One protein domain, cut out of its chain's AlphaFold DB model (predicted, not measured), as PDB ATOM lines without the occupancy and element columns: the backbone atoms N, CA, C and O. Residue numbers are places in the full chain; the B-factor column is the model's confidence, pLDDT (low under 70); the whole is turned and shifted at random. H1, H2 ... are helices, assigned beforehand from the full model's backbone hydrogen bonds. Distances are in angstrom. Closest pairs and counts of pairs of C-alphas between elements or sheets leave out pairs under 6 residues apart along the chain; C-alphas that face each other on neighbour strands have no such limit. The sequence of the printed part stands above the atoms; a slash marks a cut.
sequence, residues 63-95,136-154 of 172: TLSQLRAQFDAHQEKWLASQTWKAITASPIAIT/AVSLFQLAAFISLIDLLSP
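What this domain is: This is residues 63 to 95 and 136 to 154 of the 172 residues of the protein "SRR1 domain-containing protein" of Trichophyton interdigitale (strain MR816) (UniProt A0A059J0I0). Two long helices, H1 and H4, cross at a steep angle, the later part of H1 meeting the middle of H4, while the short helices H2 and H3 carry the chain on from the end of H1 and bring it back to the end of H4. The result is a small, elongated, all-helix piece, with the start of H1 at one end of its length and H3 at the other. The printed part has 52 residues with four named helices, in the order H1, H2, H3, H4, and no named strand. It is only just loose, close to compact, with a radius of gyration of the C-alphas of 11.9 A, and spans 39 by 22 by 14 A.

How they stand to each other: H1, residues 64 to 80, and H4, residues 136 to 152, touch with 15 pairs of C-alphas within 8 A. Their closest C-alphas are those of Gln 75 and Ala 143, 5.0 A apart. Their lines stand at a steep tilt of 65 degrees, and they run the same way. H2, residues 82 to 89, follows H1 after a tight link of one residue. These two are close but not clearly touching, the closest C-alphas being those of Trp 78 and Trp 84, 6.6 A apart. They run the same way at a steep tilt of 69.6 degrees, only just short of about perpendicular. H2 and H4 are near each other, with 8 pairs of C-alphas within 10 A but none within 8 A. H3, residues 91 to 95, follows H2 after another tight link; the two are close but not clearly touching, with the C-alphas of Ile 87 and Ala 93 the closest, 7.2 A apart. H3 and H4 only just touch, with 3 pairs of C-alphas within 8 A, and H4 does so with residues 151 to 152 alone; the closest C-alphas are those of Ala 93 and Leu 151, 6.3 A apart. H1 and H3 are apart. In H1, H2, H3 and H4 every O i to N i+4 pair is within hydrogen-bond range.

Where its parts are: H1, from Leu 64 to Ala 80, begins with C-alpha 64 at (198.415, 172.906, 183.777) and is 24.2 A long from first to last C-alpha. H4, from Ala 136 to Leu 152, is 24.4 A long and ends with C-alpha 152 at (194.556, 199.523, 178.130). H2, from Gln 82 to Ala 89, is 10.4 A long. H3, from Pro 91 to Thr 95, is 6.1 A long and ends with C-alpha 95 at (192.586, 208.210, 179.659).

The domain as a whole: The two C-alphas farthest apart are those of Thr 63 and Thr 95, at 39.4 A. Residues 96 to 135 are not printed, and the gap from C-alpha 95 to C-alpha 136 across this cut is 31.4 A. Of the links that are printed whole, H1 to H2 and H2 to H3 are tight. The mean pLDDT of the printed part is 76.6, and residues 90 to 95 and residue 154 are under 70.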
ATOM      1  N   THR A  63     201.629 170.024 186.114       76.12
ATOM      2  CA  THR A  63     200.313 170.034 185.470       76.12
ATOM      3  C   THR A  63     199.889 171.461 185.116       76.12
ATOM      4  O   THR A  63     200.285 172.436 185.758       76.12
ATOM      5  N   LEU A  64     199.007 171.604 184.119       73.31
ATOM      6  CA  LEU A  64     198.415 172.906 183.777       73.31
ATOM      7  C   LEU A  64     197.717 173.566 184.978       73.31
ATOM      8  O   LEU A  64     197.745 174.788 185.101       73.31
ATOM      9  N   SER A  65     197.127 172.776 185.882       72.56
ATOM     10  CA  SER A  65     196.490 173.298 187.095       72.56
ATOM     11  C   SER A  65     197.502 173.880 188.083       72.56
ATOM     12  O   SER A  65     197.246 174.935 188.657       72.56
ATOM     13  N   GLN A  66     198.670 173.252 188.242       75.19
ATOM     14  CA  GLN A  66     199.750 173.785 189.076       75.19
ATOM     15  C   GLN A  66     200.356 175.052 188.473       75.19
ATOM     16  O   GLN A  66     200.572 176.024 189.193       75.19
ATOM     17  N   LEU A  67     200.582 175.074 187.155       76.44
ATOM     18  CA  LEU A  67     201.084 176.264 186.468       76.44
ATOM     19  C   LEU A  67     200.097 177.431 186.592       76.44
ATOM     20  O   LEU A  67     200.509 178.566 186.827       76.44
ATOM     21  N   ARG A  68     198.793 177.146 186.497       78.50
ATOM     22  CA  ARG A  68     197.741 178.139 186.716       78.50
ATOM     23  C   ARG A  68     197.763 178.675 188.146       78.50
ATOM     24  O   ARG A  68     197.789 179.884 188.318       78.50
ATOM     25  N   ALA A  69     197.837 177.799 189.147       78.88
ATOM     26  CA  ALA A  69     197.915 178.213 190.546       78.88
ATOM     27  C   ALA A  69     199.165 179.067 190.834       78.88
ATOM     28  O   ALA A  69     199.086 180.066 191.548       78.88
ATOM     29  N   GLN A  70     200.314 178.715 190.244       80.56
ATOM     30  CA  GLN A  70     201.525 179.533 190.338       80.56
ATOM     31  C   GLN A  70     201.328 180.900 189.680       80.56
ATOM     32  O   GLN A  70     201.683 181.919 190.271       80.56
ATOM     33  N   PHE A  71     200.741 180.934 188.482       82.38
ATOM     34  CA  PHE A  71     200.421 182.184 187.803       82.38
ATOM     35  C   PHE A  71     199.493 183.065 188.643       82.38
ATOM     36  O   PHE A  71     199.830 184.224 188.870       82.38
ATOM     37  N   ASP A  72     198.389 182.521 189.158       83.00
ATOM     38  CA  ASP A  72     197.413 183.274 189.950       83.00
ATOM     39  C   ASP A  72     198.080 183.863 191.218       83.00
ATOM     40  O   ASP A  72     197.900 185.040 191.531       83.00
ATOM     41  N   ALA A  73     198.963 183.105 191.883       83.31
ATOM     42  CA  ALA A  73     199.742 183.597 193.027       83.31
ATOM     43  C   ALA A  73     200.739 184.713 192.651       83.31
ATOM     44  O   ALA A  73     200.973 185.649 193.423       83.31
ATOM     45  N   HIS A  74     201.364 184.632 191.472       81.00
ATOM     46  CA  HIS A  74     202.229 185.699 190.961       81.00
ATOM     47  C   HIS A  74     201.428 186.927 190.520       81.00
ATOM     48  O   HIS A  74     201.898 188.052 190.711       81.00
ATOM     49  N   GLN A  75     200.220 186.726 189.997       83.56
ATOM     50  CA  GLN A  75     199.299 187.789 189.627       83.56
ATOM     51  C   GLN A  75     198.826 188.566 190.853       83.56
ATOM     52  O   GLN A  75     198.894 189.793 190.847       83.56
ATOM     53  N   GLU A  76     198.451 187.885 191.935       85.00
ATOM     54  CA  GLU A  76     198.092 188.540 193.196       85.00
ATOM     55  C   GLU A  76     199.241 189.417 193.722       85.00
ATOM     56  O   GLU A  76     199.046 190.593 194.042       85.00
ATOM     57  N   LYS A  77     200.472 188.889 193.720       83.31
ATOM     58  CA  LYS A  77     201.672 189.647 194.116       83.31
ATOM     59  C   LYS A  77     201.925 190.853 193.213       83.31
ATOM     60  O   LYS A  77     202.329 191.905 193.708       83.31
ATOM     61  N   TRP A  78     201.713 190.711 191.903       84.69
ATOM     62  CA  TRP A  78     201.832 191.819 190.957       84.69
ATOM     63  C   TRP A  78     200.810 192.917 191.266       84.69
ATOM     64  O   TRP A  78     201.198 194.077 191.412       84.69
ATOM     65  N   LEU A  79     199.538 192.560 191.446       82.06
ATOM     66  CA  LEU A  79     198.463 193.512 191.743       82.06
ATOM     67  C   LEU A  79     198.647 194.193 193.109       82.06
ATOM     68  O   LEU A  79     198.330 195.371 193.273       82.06
ATOM     69  N   ALA A  80     199.215 193.491 194.090       84.06
ATOM     70  CA  ALA A  80     199.554 194.072 195.387       84.06
ATOM     71  C   ALA A  80     200.770 195.021 195.332       84.06
ATOM     72  O   ALA A  80     200.975 195.815 196.260       84.06
ATOM     73  N   SER A  81     201.580 194.952 194.270       81.25
ATOM     74  CA  SER A  81     202.836 195.693 194.163       81.25
ATOM     75  C   SER A  81     202.629 197.207 194.087       81.25
ATOM     76  O   SER A  81     201.651 197.718 193.535       81.25
ATOM     77  N   GLN A  82     203.609 197.952 194.605       76.25
ATOM     78  CA  GLN A  82     203.619 199.410 194.500       76.25
ATOM     79  C   GLN A  82     203.685 199.876 193.039       76.25
ATOM     80  O   GLN A  82     203.123 200.913 192.697       76.25
ATOM     81  N   THR A  83     204.331 199.090 192.176       78.06
ATOM     82  CA  THR A  83     204.410 199.351 190.739       78.06
ATOM     83  C   THR A  83     203.026 199.343 190.103       78.06
ATOM     84  O   THR A  83     202.681 200.296 189.411       78.06
ATOM     85  N   TRP A  84     202.203 198.328 190.386       82.50
ATOM     86  CA  TRP A  84     200.832 198.283 189.877       82.50
ATOM     87  C   TRP A  84     199.993 199.453 190.393       82.50
ATOM     88  O   TRP A  84     199.349 200.133 189.601       82.50
ATOM     89  N   LYS A  85     200.079 199.768 191.692       81.81
ATOM     90  CA  LYS A  85     199.389 200.929 192.286       81.81
ATOM     91  C   LYS A  85     199.791 202.257 191.635       81.81
ATOM     92  O   LYS A  85     198.949 203.123 191.429       81.81
ATOM     93  N   ALA A  86     201.069 202.425 191.297       78.75
ATOM     94  CA  ALA A  86     201.549 203.615 190.599       78.75
ATOM     95  C   ALA A  86     201.049 203.677 189.144       78.75
ATOM     96  O   ALA A  86     200.740 204.760 188.651       78.75
ATOM     97  N   ILE A  87     200.940 202.531 188.462       77.88
ATOM     98  CA  ILE A  87     200.394 202.440 187.098       77.88
ATOM     99  C   ILE A  87     198.896 202.764 187.088       77.88
ATOM    100  O   ILE A  87     198.453 203.536 186.242       77.88
ATOM    101  N   THR A  88     198.119 202.231 188.031       78.44
ATOM    102  CA  THR A  88     196.671 202.492 188.104       78.44
ATOM    103  C   THR A  88     196.345 203.913 188.554       78.44
ATOM    104  O   THR A  88     195.346 204.472 188.117       78.44
ATOM    105  N   ALA A  89     197.199 204.535 189.372       74.06
ATOM    106  CA  ALA A  89     197.088 205.954 189.716       74.06
ATOM    107  C   ALA A  89     197.603 206.893 188.606       74.06
ATOM    108  O   ALA A  89     197.354 208.098 188.645       74.06
ATOM    109  N   SER A  90     198.344 206.369 187.623       69.12
ATOM    110  CA  SER A  90     198.869 207.156 186.508       69.12
ATOM    111  C   SER A  90     197.741 207.581 185.563       69.12
ATOM    112  O   SER A  90     196.810 206.808 185.322       69.12
ATOM    113  N   PRO A  91     197.847 208.752 184.904       58.03
ATOM    114  CA  PRO A  91     196.856 209.205 183.933       58.03
ATOM    115  C   PRO A  91     196.615 208.245 182.756       58.03
ATOM    116  O   PRO A  91     195.656 208.438 182.026       58.03
ATOM    117  N   ILE A  92     197.456 207.219 182.555       62.19
ATOM    118  CA  ILE A  92     197.229 206.142 181.572       62.19
ATOM    119  C   ILE A  92     195.920 205.387 181.864       62.19
ATOM    120  O   ILE A  92     195.128 205.187 180.952       62.19
ATOM    121  N   ALA A  93     195.654 205.040 183.127       55.81
ATOM    122  CA  ALA A  93     194.400 204.400 183.539       55.81
ATOM    123  C   ALA A  93     193.182 205.331 183.364       55.81
ATOM    124  O   ALA A  93     192.069 204.897 183.063       55.81
ATOM    125  N   ILE A  94     193.415 206.635 183.535       53.94
ATOM    126  CA  ILE A  94     192.385 207.678 183.485       53.94
ATOM    127  C   ILE A  94     191.963 207.956 182.034       53.94
ATOM    128  O   ILE A  94     190.773 208.102 181.760       53.94
ATOM    129  N   THR A  95     192.902 207.974 181.080       54.62
ATOM    130  CA  THR A  95     192.586 208.210 179.659       54.62
ATOM    131  C   THR A  95     191.820 207.041 179.029       54.62
ATOM    132  O   THR A  95     190.879 207.297 178.282       54.62
ATOM    133  N   ALA A 136     209.747 182.121 188.139       70.12
ATOM    134  CA  ALA A 136     209.026 183.092 188.951       70.12
ATOM    135  C   ALA A 136     209.048 184.487 188.307       70.12
ATOM    136  O   ALA A 136     208.029 185.177 188.288       70.12
ATOM    137  N   VAL A 137     210.189 184.882 187.725       73.31
ATOM    138  CA  VAL A 137     210.308 186.141 186.975       73.31
ATOM    139  C   VAL A 137     209.406 186.133 185.745       73.31
ATOM    140  O   VAL A 137     208.621 187.062 185.588       73.31
ATOM    141  N   SER A 138     209.453 185.092 184.912       76.94
ATOM    142  CA  SER A 138     208.607 184.998 183.715       76.94
ATOM    143  C   SER A 138     207.110 185.026 184.042       76.94
ATOM    144  O   SER A 138     206.348 185.699 183.354       76.94
ATOM    145  N   LEU A 139     206.674 184.348 185.111       77.88
ATOM    146  CA  LEU A 139     205.272 184.368 185.551       77.88
ATOM    147  C   LEU A 139     204.847 185.751 186.053       77.88
ATOM    148  O   LEU A 139     203.760 186.223 185.727       77.88
ATOM    149  N   PHE A 140     205.717 186.427 186.802       78.12
ATOM    150  CA  PHE A 140     205.461 187.786 187.275       78.12
ATOM    151  C   PHE A 140     205.407 188.796 186.118       78.12
ATOM    152  O   PHE A 140     204.559 189.686 186.094       78.12
ATOM    153  N   GLN A 141     206.277 188.623 185.122       81.62
ATOM    154  CA  GLN A 141     206.280 189.407 183.888       81.62
ATOM    155  C   GLN A 141     205.008 189.181 183.063       81.62
ATOM    156  O   GLN A 141     204.406 190.142 182.584       81.62
ATOM    157  N   LEU A 142     204.564 187.927 182.939       83.00
ATOM    158  CA  LEU A 142     203.313 187.582 182.268       83.00
ATOM    159  C   LEU A 142     202.108 188.219 182.973       83.00
ATOM    160  O   LEU A 142     201.246 188.797 182.313       83.00
ATOM    161  N   ALA A 143     202.069 188.167 184.307       83.50
ATOM    162  CA  ALA A 143     201.016 188.807 185.093       83.50
ATOM    163  C   ALA A 143     200.974 190.328 184.875       83.50
ATOM    164  O   ALA A 143     199.892 190.898 184.704       83.50
ATOM    165  N   ALA A 144     202.144 190.972 184.825       81.88
ATOM    166  CA  ALA A 144     202.251 192.396 184.534       81.88
ATOM    167  C   ALA A 144     201.711 192.753 183.147       81.88
ATOM    168  O   ALA A 144     200.964 193.722 183.003       81.88
ATOM    169  N   PHE A 145     202.049 191.947 182.141       82.75
ATOM    170  CA  PHE A 145     201.605 192.151 180.768       82.75
ATOM    171  C   PHE A 145     200.085 192.013 180.619       82.75
ATOM    172  O   PHE A 145     199.447 192.913 180.079       82.75
ATOM    173  N   ILE A 146     199.498 190.937 181.155       83.19
ATOM    174  CA  ILE A 146     198.044 190.707 181.102       83.19
ATOM    175  C   ILE A 146     197.294 191.845 181.797       83.19
ATOM    176  O   ILE A 146     196.393 192.431 181.206       83.19
ATOM    177  N   SER A 147     197.729 192.223 183.003       82.62
ATOM    178  CA  SER A 147     197.088 193.308 183.760       82.62
ATOM    179  C   SER A 147     197.145 194.643 183.010       82.62
ATOM    180  O   SER A 147     196.217 195.444 183.081       82.62
ATOM    181  N   LEU A 148     198.231 194.898 182.274       79.31
ATOM    182  CA  LEU A 148     198.361 196.108 181.472       79.31
ATOM    183  C   LEU A 148     197.455 196.083 180.235       79.31
ATOM    184  O   LEU A 148     196.893 197.119 179.895       79.31
ATOM    185  N   ILE A 149     197.284 194.929 179.580       78.31
ATOM    186  CA  ILE A 149     196.313 194.802 178.483       78.31
ATOM    187  C   ILE A 149     194.898 195.050 179.007       78.31
ATOM    188  O   ILE A 149     194.178 195.836 178.397       78.31
ATOM    189  N   ASP A 150     194.528 194.456 180.144       79.38
ATOM    190  CA  ASP A 150     193.213 194.675 180.762       79.38
ATOM    191  C   ASP A 150     192.973 196.165 181.070       79.38
ATOM    192  O   ASP A 150     191.872 196.679 180.880       79.38
ATOM    193  N   LEU A 151     194.020 196.891 181.486       76.06
ATOM    194  CA  LEU A 151     193.959 198.334 181.745       76.06
ATOM    195  C   LEU A 151     193.837 199.182 180.468       76.06
ATOM    196  O   LEU A 151     193.187 200.230 180.466       76.06
ATOM    197  N   LEU A 152     194.516 198.780 179.393       75.44
ATOM    198  CA  LEU A 152     194.556 199.523 178.130       75.44
ATOM    199  C   LEU A 152     193.361 199.216 177.226       75.44
ATOM    200  O   LEU A 152     192.983 200.057 176.415       75.44
ATOM    201  N   SER A 153     192.770 198.031 177.358       70.94
ATOM    202  CA  SER A 153     191.674 197.573 176.513       70.94
ATOM    203  C   SER A 153     190.583 196.877 177.332       70.94
ATOM    204  O   SER A 153     190.349 195.675 177.181       70.94
ATOM    205  N   PRO A 154     189.847 197.637 178.168       61.91
ATOM    206  CA  PRO A 154     188.779 197.096 179.011       61.91
ATOM    207  C   PRO A 154     187.621 196.456 178.216       61.91
ATOM    208  O   PRO A 154     186.805 195.745 178.796       61.91
TER     209      PRO A 154